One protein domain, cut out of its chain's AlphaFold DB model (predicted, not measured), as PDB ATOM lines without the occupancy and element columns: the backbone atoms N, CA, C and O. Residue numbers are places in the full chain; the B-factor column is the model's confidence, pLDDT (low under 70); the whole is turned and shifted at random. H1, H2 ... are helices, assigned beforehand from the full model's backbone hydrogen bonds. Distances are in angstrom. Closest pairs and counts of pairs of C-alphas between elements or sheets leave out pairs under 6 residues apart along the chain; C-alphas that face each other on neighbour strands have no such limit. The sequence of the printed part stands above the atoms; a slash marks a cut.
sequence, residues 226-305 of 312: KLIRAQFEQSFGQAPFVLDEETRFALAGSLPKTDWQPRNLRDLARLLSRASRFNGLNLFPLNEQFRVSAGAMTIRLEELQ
ATOM      1  N   LYS A 226     131.560  69.417  77.959       94.94
ATOM      2  CA  LYS A 226     130.507  69.757  76.993       94.94
ATOM      3  C   LYS A 226     129.264  70.345  77.660       94.94
ATOM      4  O   LYS A 226     128.700  71.301  77.145       94.94
ATOM      5  N   LEU A 227     128.840  69.775  78.790       96.50
ATOM      6  CA  LEU A 227     127.650  70.255  79.491       96.50
ATOM      7  C   LEU A 227     127.943  71.550  80.243       96.50
ATOM      8  O   LEU A 227     127.101  72.440  80.237       96.50
ATOM      9  N   ILE A 228     129.134  71.678  80.839       97.50
ATOM     10  CA  ILE A 228     129.539  72.915  81.517       97.50
ATOM     11  C   ILE A 228     129.573  74.075  80.523       97.50
ATOM     12  O   ILE A 228     128.952  75.094  80.793       97.50
ATOM     13  N   ARG A 229     130.221  73.908  79.361       97.81
ATOM     14  CA  ARG A 229     130.247  74.932  78.302       97.81
ATOM     15  C   ARG A 229     128.839  75.318  77.859       97.81
ATOM     16  O   ARG A 229     128.513  76.496  77.876       97.81
ATOM     17  N   ALA A 230     127.986  74.335  77.567       95.88
ATOM     18  CA  ALA A 230     126.617  74.598  77.128       95.88
ATOM     19  C   ALA A 230     125.796  75.389  78.165       95.88
ATOM     20  O   ALA A 230     125.127  76.355  77.810       95.88
ATOM     21  N   GLN A 231     125.862  75.018  79.449       97.25
ATOM     22  CA  GLN A 231     125.132  75.744  80.500       97.25
ATOM     23  C   GLN A 231     125.733  77.102  80.818       97.25
ATOM     24  O   GLN A 231     125.004  78.042  81.133       97.25
ATOM     25  N   PHE A 232     127.058  77.209  80.746       97.44
ATOM     26  CA  PHE A 232     127.748  78.474  80.903       97.44
ATOM     27  C   PHE A 232     127.298  79.451  79.819       97.44
ATOM     28  O   PHE A 232     126.856  80.547  80.142       97.44
ATOM     29  N   GLU A 233     127.311  79.020  78.558       96.38
ATOM     30  CA  GLU A 233     126.903  79.845  77.422       96.38
ATOM     31  C   GLU A 233     125.423  80.218  77.467       96.38
ATOM     32  O   GLU A 233     125.063  81.360  77.188       96.38
ATOM     33  N   GLN A 234     124.568  79.295  77.911       94.81
ATOM     34  CA  GLN A 234     123.154  79.576  78.146       94.81
ATOM     35  C   GLN A 234     122.935  80.627  79.248       94.81
ATOM     36  O   GLN A 234     121.966  81.381  79.188       94.81
ATOM     37  N   SER A 235     123.808  80.673  80.257       94.69
ATOM     38  CA  SER A 235     123.654  81.554  81.422       94.69
ATOM     39  C   SER A 235     124.306  82.924  81.231       94.69
ATOM     40  O   SER A 235     123.745  83.932  81.654       94.69
ATOM     41  N   PHE A 236     125.490  82.963  80.617       94.75
ATOM     42  CA  PHE A 236     126.372  84.135  80.596       94.75
ATOM     43  C   PHE A 236     126.785  84.577  79.188       94.75
ATOM     44  O   PHE A 236     127.497  85.569  79.051       94.75
ATOM     45  N   GLY A 237     126.342  83.870  78.145       93.12
ATOM     46  CA  GLY A 237     126.770  84.116  76.773       93.12
ATOM     47  C   GLY A 237     128.113  83.466  76.437       93.12
ATOM     48  O   GLY A 237     128.631  82.623  77.168       93.12
ATOM     49  N   GLN A 238     128.665  83.825  75.282       92.88
ATOM     50  CA  GLN A 238     129.816  83.140  74.699       92.88
ATOM     51  C   GLN A 238     131.053  83.159  75.618       92.88
ATOM     52  O   GLN A 238     131.437  84.199  76.149       92.88
ATOM     53  N   ALA A 239     131.708  82.003  75.765       92.19
ATOM     54  CA  ALA A 239     132.995  81.900  76.443       92.19
ATOM     55  C   ALA A 239     134.167  82.307  75.510       92.19
ATOM     56  O   ALA A 239     134.102  82.040  74.307       92.19
ATOM     57  N   PRO A 240     135.270  82.877  76.036       95.00
ATOM     58  CA  PRO A 240     135.504  83.176  77.445       95.00
ATOM     59  C   PRO A 240     134.753  84.433  77.902       95.00
ATOM     60  O   PRO A 240     134.726  85.443  77.206       95.00
ATOM     61  N   PHE A 241     134.193  84.389  79.108       94.75
ATOM     62  CA  PHE A 241     133.547  85.541  79.724       94.75
ATOM     63  C   PHE A 241     134.582  86.606  80.076       94.75
ATOM     64  O   PHE A 241     135.579  86.329  80.752       94.75
ATOM     65  N   VAL A 242     134.329  87.832  79.636       92.56
ATOM     66  CA  VAL A 242     135.164  89.001  79.909       92.56
ATOM     67  C   VAL A 242     134.435  89.868  80.921       92.56
ATOM     68  O   VAL A 242     133.263  90.154  80.729       92.56
ATOM     69  N   LEU A 243     135.121  90.288  81.988       89.31
ATOM     70  CA  LEU A 243     134.559  91.253  82.932       89.31
ATOM     71  C   LEU A 243     134.886  92.686  82.491       89.31
ATOM     72  O   LEU A 243     135.943  93.230  82.818       89.31
ATOM     73  N   ASP A 244     133.957  93.288  81.767       88.25
ATOM     74  CA  ASP A 244     133.935  94.688  81.344       88.25
ATOM     75  C   ASP A 244     132.789  95.461  82.025       88.25
ATOM     76  O   ASP A 244     132.195  94.989  82.996       88.25
ATOM     77  N   GLU A 245     132.506  96.684  81.574       85.00
ATOM     78  CA  GLU A 245     131.442  97.502  82.163       85.00
ATOM     79  C   GLU A 245     130.041  96.916  81.923       85.00
ATOM     80  O   GLU A 245     129.209  96.918  82.831       85.00
ATOM     81  N   GLU A 246     129.790  96.353  80.739       88.69
ATOM     82  CA  GLU A 246     128.493  95.780  80.371       88.69
ATOM     83  C   GLU A 246     128.188  94.526  81.198       88.69
ATOM     84  O   GLU A 246     127.147  94.421  81.848       88.69
ATOM     85  N   THR A 247     129.130  93.590  81.242       89.88
ATOM     86  CA  THR A 247     128.998  92.342  82.003       89.88
ATOM     87  C   THR A 247     128.978  92.581  83.512       89.88
ATOM     88  O   THR A 247     128.259  91.890  84.240       89.88
ATOM     89  N   ARG A 248     129.696  93.599  84.006       87.56
ATOM     90  CA  ARG A 248     129.620  94.034  85.407       87.56
ATOM     91  C   ARG A 248     128.235  94.576  85.747       87.56
ATOM     92  O   ARG A 248     127.678  94.212  86.787       87.56
ATOM     93  N   PHE A 249     127.660  95.400  84.873       85.88
ATOM     94  CA  PHE A 249     126.288  95.875  85.027       85.88
ATOM     95  C   PHE A 249     125.287  94.710  84.992       85.88
ATOM     96  O   PHE A 249     124.420  94.614  85.862       85.88
ATOM     97  N   ALA A 250     125.465  93.761  84.070       88.88
ATOM     98  CA  ALA A 250     124.636  92.561  83.966       88.88
ATOM     99  C   ALA A 250     124.672  91.677  85.233       88.88
ATOM    100  O   ALA A 250     123.696  90.978  85.513       88.88
ATOM    101  N   LEU A 251     125.757  91.732  86.018       86.06
ATOM    102  CA  LEU A 251     125.937  91.016  87.290       86.06
ATOM    103  C   LEU A 251     125.474  91.795  88.533       86.06
ATOM    104  O   LEU A 251     125.437  91.233  89.630       86.06
ATOM    105  N   ALA A 252     125.108  93.074  88.409       74.88
ATOM    106  CA  ALA A 252     124.840  93.957  89.550       74.88
ATOM    107  C   ALA A 252     123.652  93.533  90.442       74.88
ATOM    108  O   ALA A 252     123.504  94.044  91.551       74.88
ATOM    109  N   GLY A 253     122.824  92.582  89.996       67.69
ATOM    110  CA  GLY A 253     121.714  92.013  90.768       67.69
ATOM    111  C   GLY A 253     121.994  90.657  91.427       67.69
ATOM    112  O   GLY A 253     121.115  90.138  92.112       67.69
ATOM    113  N   SER A 254     123.164  90.056  91.202       65.38
ATOM    114  CA  SER A 254     123.396  88.626  91.467       65.38
ATOM    115  C   SER A 254     123.980  88.327  92.849       65.38
ATOM    116  O   SER A 254     123.912  87.178  93.282       65.38
ATOM    117  N   LEU A 255     124.545  89.323  93.549       59.81
ATOM    118  CA  LEU A 255     125.224  89.169  94.846       59.81
ATOM    119  C   LEU A 255     125.151  90.440  95.726       59.81
ATOM    120  O   LEU A 255     124.853  91.525  95.219       59.81
ATOM    121  N   PRO A 256     125.435  90.339  97.043       59.25
ATOM    122  CA  PRO A 256     125.558  91.494  97.936       59.25
ATOM    123  C   PRO A 256     126.638  92.481  97.458       59.25
ATOM    124  O   PRO A 256     127.689  92.068  96.975       59.25
ATOM    125  N   LYS A 257     126.420  93.792  97.651       59.22
ATOM    126  CA  LYS A 257     127.311  94.876  97.169       59.22
ATOM    127  C   LYS A 257     128.790  94.741  97.578       59.22
ATOM    128  O   LYS A 257     129.646  95.319  96.920       59.22
ATOM    129  N   THR A 258     129.096  94.003  98.646       55.03
ATOM    130  CA  THR A 258     130.465  93.755  99.131       55.03
ATOM    131  C   THR A 258     131.285  92.821  98.236       55.03
ATOM    132  O   THR A 258     132.509  92.881  98.297       55.03
ATOM    133  N   ASP A 259     130.641  92.021  97.379       56.09
ATOM    134  CA  ASP A 259     131.298  91.027  96.512       56.09
ATOM    135  C   ASP A 259     131.453  91.507  95.052       56.09
ATOM    136  O   ASP A 259     131.844  90.741  94.174       56.09
ATOM    137  N   TRP A 260     131.139  92.776  94.760       65.19
ATOM    138  CA  TRP A 260     131.004  93.288  93.385       65.19
ATOM    139  C   TRP A 260     132.336  93.540  92.655       65.19
ATOM    140  O   TRP A 260     132.346  93.902  91.479       65.19
ATOM    141  N   GLN A 261     133.471  93.354  93.334       73.62
ATOM    142  CA  GLN A 261     134.805  93.580  92.773       73.62
ATOM    143  C   GLN A 261     135.663  92.314  92.878       73.62
ATOM    144  O   GLN A 261     136.440  92.172  93.825       73.62
ATOM    145  N   PRO A 262     135.537  91.371  91.926       79.38
ATOM    146  CA  PRO A 262     136.444  90.236  91.869       79.38
ATOM    147  C   PRO A 262     137.872  90.736  91.615       79.38
ATOM    148  O   PRO A 262     138.110  91.522  90.699       79.38
ATOM    149  N   ARG A 263     138.823  90.297  92.448       83.50
ATOM    150  CA  ARG A 263     140.219  90.778  92.414       83.50
ATOM    151  C   ARG A 263     141.108  89.963  91.483       83.50
ATOM    152  O   ARG A 263     142.191  90.401  91.110       83.50
ATOM    153  N   ASN A 264     140.682  88.748  91.173       87.62
ATOM    154  CA  ASN A 264     141.414  87.786  90.369       87.62
ATOM    155  C   ASN A 264     140.431  86.823  89.687       87.62
ATOM    156  O   ASN A 264     139.219  86.862  89.926       87.62
ATOM    157  N   LEU A 265     140.958  85.975  88.797       89.62
ATOM    158  CA  LEU A 265     140.150  85.054  87.991       89.62
ATOM    159  C   LEU A 265     139.321  84.103  88.867       89.62
ATOM    160  O   LEU A 265     138.176  83.809  88.535       89.62
ATOM    161  N   ARG A 266     139.872  83.700  90.018       89.06
ATOM    162  CA  ARG A 266     139.229  82.826  91.007       89.06
ATOM    163  C   ARG A 266     138.019  83.469  91.659       89.06
ATOM    164  O   ARG A 266     136.982  82.820  91.787       89.06
ATOM    165  N   ASP A 267     138.123  84.735  92.038       89.00
ATOM    166  CA  ASP A 267     137.006  85.496  92.590       89.00
ATOM    167  C   ASP A 267     135.890  85.648  91.543       89.00
ATOM    168  O   ASP A 267     134.719  85.440  91.867       89.00
ATOM    169  N   LEU A 268     136.238  85.913  90.276       91.38
ATOM    170  CA  LEU A 268     135.265  85.982  89.178       91.38
ATOM    171  C   LEU A 268     134.591  84.625  88.924       91.38
ATOM    172  O   LEU A 268     133.367  84.544  88.830       91.38
ATOM    173  N   ALA A 269     135.370  83.544  88.874       93.31
ATOM    174  CA  ALA A 269     134.860  82.187  88.716       93.31
ATOM    175  C   ALA A 269     133.912  81.802  89.859       93.31
ATOM    176  O   ALA A 269     132.859  81.201  89.634       93.31
ATOM    177  N   ARG A 270     134.250  82.201  91.091       91.69
ATOM    178  CA  ARG A 270     133.437  81.946  92.281       91.69
ATOM    179  C   ARG A 270     132.129  82.716  92.231       91.69
ATOM    180  O   ARG A 270     131.087  82.136  92.544       91.69
ATOM    181  N   LEU A 271     132.175  83.973  91.795       91.00
ATOM    182  CA  LEU A 271     130.998  84.805  91.574       91.00
ATOM    183  C   LEU A 271     130.055  84.157  90.552       91.00
ATOM    184  O   LEU A 271     128.890  83.918  90.864       91.00
ATOM    185  N   LEU A 272     130.569  83.791  89.376       93.81
ATOM    186  CA  LEU A 272     129.767  83.193  88.303       93.81
ATOM    187  C   LEU A 272     129.239  81.804  88.667       93.81
ATOM    188  O   LEU A 272     128.106  81.473  88.332       93.81
ATOM    189  N   SER A 273     130.005  81.012  89.425       93.88
ATOM    190  CA  SER A 273     129.559  79.685  89.865       93.88
ATOM    191  C   SER A 273     128.256  79.727  90.670       93.88
ATOM    192  O   SER A 273     127.468  78.788  90.569       93.88
ATOM    193  N   ARG A 274     128.034  80.817  91.424       93.19
ATOM    194  CA  ARG A 274     126.909  81.037  92.352       93.19
ATOM    195  C   ARG A 274     125.883  82.047  91.840       93.19
ATOM    196  O   ARG A 274     124.922  82.335  92.553       93.19
ATOM    197  N   ALA A 275     126.100  82.633  90.665       92.00
ATOM    198  CA  ALA A 275     125.255  83.707  90.170       92.00
ATOM    199  C   ALA A 275     123.830  83.192  89.923       92.00
ATOM    200  O   ALA A 275     123.609  82.273  89.138       92.00
ATOM    201  N   SER A 276     122.860  83.804  90.601       92.25
ATOM    202  CA  SER A 276     121.430  83.508  90.453       92.25
ATOM    203  C   SER A 276     120.715  84.490  89.527       92.25
ATOM    204  O   SER A 276     119.508  84.389  89.320       92.25
ATOM    205  N   ARG A 277     121.443  85.469  88.979       91.56
ATOM    206  CA  ARG A 277     120.941  86.446  88.012       91.56
ATOM    207  C   ARG A 277     122.030  86.816  87.012       91.56
ATOM    208  O   ARG A 277     123.213  86.774  87.352       91.56
ATOM    209  N   PHE A 278     121.634  87.198  85.807       92.69
ATOM    210  CA  PHE A 278     122.509  87.822  84.816       92.69
ATOM    211  C   PHE A 278     121.653  88.547  83.779       92.69
ATOM    212  O   PHE A 278     120.622  88.023  83.362       92.69
ATOM    213  N   ASN A 279     122.049  89.758  83.387       91.00
ATOM    214  CA  ASN A 279     121.351  90.568  82.382       91.00
ATOM    215  C   ASN A 279     119.837  90.724  82.664       91.00
ATOM    216  O   ASN A 279     118.983  90.552  81.797       91.00
ATOM    217  N   GLY A 280     119.489  90.954  83.934       86.69
ATOM    218  CA  GLY A 280     118.102  91.088  84.394       86.69
ATOM    219  C   GLY A 280     117.320  89.775  84.539       86.69
ATOM    220  O   GLY A 280     116.296  89.768  85.227       86.69
ATOM    221  N   LEU A 281     117.812  88.662  83.989       89.12
ATOM    222  CA  LEU A 281     117.177  87.346  84.056       89.12
ATOM    223  C   LEU A 281     117.543  86.607  85.345       89.12
ATOM    224  O   LEU A 281     118.640  86.769  85.880       89.12
ATOM    225  N   ASN A 282     116.619  85.778  85.836       92.50
ATOM    226  CA  ASN A 282     116.900  84.835  86.914       92.50
ATOM    227  C   ASN A 282     117.572  83.589  86.334       92.50
ATOM    228  O   ASN A 282     117.093  83.013  85.359       92.50
ATOM    229  N   LEU A 283     118.654  83.170  86.973       93.69
ATOM    230  CA  LEU A 283     119.407  81.969  86.659       93.69
ATOM    231  C   LEU A 283     119.263  80.967  87.799       93.69
ATOM    232  O   LEU A 283     119.206  81.336  88.972       93.69
ATOM    233  N   PHE A 284     119.279  79.686  87.454       94.06
ATOM    234  CA  PHE A 284     119.582  78.655  88.435       94.06
ATOM    235  C   PHE A 284     121.116  78.528  88.516       94.06
ATOM    236  O   PHE A 284     121.721  78.289  87.471       94.06
ATOM    237  N   PRO A 285     121.775  78.726  89.674       95.56
ATOM    238  CA  PRO A 285     123.239  78.773  89.745       95.56
ATOM    239  C   PRO A 285     123.916  77.518  89.186       95.56
ATOM    240  O   PRO A 285     123.454  76.402  89.431       95.56
ATOM    241  N   LEU A 286     125.040  77.672  88.474       96.62
ATOM    242  CA  LEU A 286     125.734  76.539  87.844       96.62
ATOM    243  C   LEU A 286     126.101  75.449  88.858       96.62
ATOM    244  O   LEU A 286     125.900  74.265  88.594       96.62
ATOM    245  N   ASN A 287     126.609  75.814  90.036       95.00
ATOM    246  CA  ASN A 287     126.964  74.818  91.049       95.00
ATOM    247  C   ASN A 287     125.746  73.985  91.498       95.00
ATOM    248  O   ASN A 287     125.876  72.788  91.755       95.00
ATOM    249  N   GLU A 288     124.563  74.599  91.549       95.69
ATOM    250  CA  GLU A 288     123.315  73.929  91.916       95.69
ATOM    251  C   GLU A 288     122.771  73.077  90.765       95.69
ATOM    252  O   GLU A 288     122.365  71.937  91.000       95.69
ATOM    253  N   GLN A 289     122.860  73.561  89.519       96.19
ATOM    254  CA  GLN A 289     122.524  72.787  88.317       96.19
ATOM    255  C   GLN A 289     123.267  71.447  88.273       96.19
ATOM    256  O   GLN A 289     122.657  70.410  88.019       96.19
ATOM    257  N   PHE A 290     124.572  71.468  88.559       96.38
ATOM    258  CA  PHE A 290     125.436  70.284  88.538       96.38
ATOM    259  C   PHE A 290     125.501  69.542  89.882       96.38
ATOM    260  O   PHE A 290     126.189  68.531  89.989       96.38
ATOM    261  N   ARG A 291     124.777  70.006  90.915       96.00
ATOM    262  CA  ARG A 291     124.738  69.392  92.258       96.00
ATOM    263  C   ARG A 291     126.138  69.205  92.863       96.00
ATOM    264  O   ARG A 291     126.442  68.171  93.464       96.00
ATOM    265  N   VAL A 292     126.983  70.222  92.701       91.50
ATOM    266  CA  VAL A 292     128.360  70.288  93.211       91.50
ATOM    267  C   VAL A 292     128.546  71.511  94.112       91.50
ATOM    268  O   VAL A 292     127.715  72.419  94.168       91.50
ATOM    269  N   SER A 293     129.660  71.558  94.841       90.00
ATOM    270  CA  SER A 293     129.996  72.746  95.626       90.00
ATOM    271  C   SER A 293     130.354  73.917  94.704       90.00
ATOM    272  O   SER A 293     130.906  73.729  93.616       90.00
ATOM    273  N   ALA A 294     130.102  75.146  95.159       88.69
ATOM    274  CA  ALA A 294     130.533  76.345  94.438       88.69
ATOM    275  C   ALA A 294     132.050  76.349  94.191       88.69
ATOM    276  O   ALA A 294     132.497  76.738  93.118       88.69
ATOM    277  N   GLY A 295     132.843  75.855  95.149       87.12
ATOM    278  CA  GLY A 295     134.295  75.732  95.004       87.12
ATOM    279  C   GLY A 295     134.708  74.773  93.884       87.12
ATOM    280  O   GLY A 295     135.550  75.130  93.068       87.12
ATOM    281  N   ALA A 296     134.077  73.599  93.789       85.19
ATOM    282  CA  ALA A 296     134.357  72.648  92.713       85.19
ATOM    283  C   ALA A 296     134.001  73.231  91.336       85.19
ATOM    284  O   ALA A 296     134.802  73.153  90.406       85.19
ATOM    285  N   MET A 297     132.842  73.891  91.227       95.75
ATOM    286  CA  MET A 297     132.446  74.586  89.999       95.75
ATOM    287  C   MET A 297     133.428  75.710  89.643       95.75
ATOM    288  O   MET A 297     133.856  75.804  88.502       95.75
ATOM    289  N   THR A 298     133.848  76.518  90.622       93.62
ATOM    290  CA  THR A 298     134.847  77.592  90.450       93.62
ATOM    291  C   THR A 298     136.123  77.062  89.791       93.62
ATOM    292  O   THR A 298     136.573  77.603  88.784       93.62
ATOM    293  N   ILE A 299     136.679  75.974  90.335       88.25
ATOM    294  CA  ILE A 299     137.874  75.320  89.789       88.25
ATOM    295  C   ILE A 299     137.611  74.844  88.366       88.25
ATOM    296  O   ILE A 299     138.420  75.085  87.474       88.25
ATOM    297  N   ARG A 300     136.449  74.237  88.125       94.06
ATOM    298  CA  ARG A 300     136.107  73.717  86.807       94.06
ATOM    299  C   ARG A 300     135.998  74.798  85.733       94.06
ATOM    300  O   ARG A 300     136.441  74.566  84.612       94.06
ATOM    301  N   LEU A 301     135.430  75.960  86.056       95.62
ATOM    302  CA  LEU A 301     135.329  77.084  85.118       95.62
ATOM    303  C   LEU A 301     136.717  77.582  84.681       95.62
ATOM    304  O   LEU A 301     136.910  77.894  83.505       95.62
ATOM    305  N   GLU A 302     137.689  77.606  85.596       93.38
ATOM    306  CA  GLU A 302     139.078  77.963  85.285       93.38
ATOM    307  C   GLU A 302     139.800  76.891  84.473       93.38
ATOM    308  O   GLU A 302     140.438  77.214  83.474       93.38
ATOM    309  N   GLU A 303     139.684  75.620  84.868       90.69
ATOM    310  CA  GLU A 303     140.309  74.504  84.147       90.69
ATOM    311  C   GLU A 303     139.863  74.448  82.680       90.69
ATOM    312  O   GLU A 303     140.648  74.097  81.803       90.69
ATOM    313  N   LEU A 304     138.598  74.791  82.418       93.50
ATOM    314  CA  LEU A 304     138.016  74.838  81.077       93.50
ATOM    315  C   LEU A 304     138.250  76.172  80.355       93.50
ATOM    316  O   LEU A 304     137.802  76.325  79.213       93.50
ATOM    317  N   GLN A 305     138.947  77.113  81.000       95.75
ATOM    318  CA  GLN A 305     139.284  78.433  80.470       95.75
ATOM    319  C   GLN A 305     138.044  79.201  79.988       95.75
ATOM    320  O   GLN A 305     138.041  79.818  78.925       95.75
TER     321      GLN A 305
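AT A GLANCE: This is residues 226 to 305 of the 312 residues of the protein "ImmA/IrrE family metallo-endopeptidase" of Variovorax sp. WS11 (UniProt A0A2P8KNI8). This is a small rounded cluster of helices in which H3 and H5 cross near their middles, the short H4 touches both near their ends, and H1, the longest helix, lies near H4 and H5 without clearly touching them. H2 stands away from the other helices, and long loops join H2 to H3 and H3 to H4. The printed part has 80 residues, with five named helices in the order H1, H2, H3, H4, H5 and no named strand; its class is all helix, with 40 residues in named elements. It is compact, with a radius of gyration of the C-alphas of 11.4 A, and spans 28 by 24 by 21 A.

HOW THE PARTS SIT: Start at H1, residues 226 to 236. It is close to but not clearly touching H5, residues 294 to 303: the closest C-alphas, those of Ile 228 and Leu 301, are 8.0 A apart, and the lines are about perpendicular at 75 degrees. H1 is also close to but not clearly touching H4, residues 286 to 289, with the closest C-alphas, Gln 231 and Leu 286, 7.4 A apart. Look next at H3, residues 265 to 273, which touches H5 with 17 pairs of C-alphas within 8 A. Their closest C-alphas, Ala 269 and Thr 298, are 4.9 A apart, and they run opposite ways at a steep tilt of 56 degrees. H4 touches H5, the closest C-alphas being Asn 287 and Ala 294 at 5.2 A. H3 and H4 only just touch, with 3 pairs of C-alphas within 8 A, the closest Ser 273 and Leu 286 at 5.3 A. H1 and H3 are apart, only just, at 8.5 A. H2, residues 245 to 250, is apart from H1, H3, H4 and H5. In H1, H2, H3 and H5 every O i to N i+4 pair is within hydrogen-bond range; H4 is too short for such a pair.

IN THESE COORDINATES: Find C-alpha 226 at (130.507, 69.757, 76.993); from there H1 runs 15.4 A to C-alpha 236. H2 begins at C-alpha 245, (131.442, 97.502, 82.163). H3 covers 12.0 A from C-alpha 265 to C-alpha 273. H5 runs 14.3 A and ends at C-alpha 303, (140.309, 74.504, 84.147). Residues 277 to 278 form a short antiparallel pairing with residues 281 to 282.

THE WHOLE: The C-alphas farthest apart, Lys 226 and Thr 258, are 32.6 A from each other. The printed part has no cut. The links H2 to H3, 14 residues, and H3 to H4, 12 residues, are long; H1 to H2 is short and H4 to H5 tight. Mean pLDDT of the printed part is 88.5; look for values under 70 at residues 253 to 260 of this model.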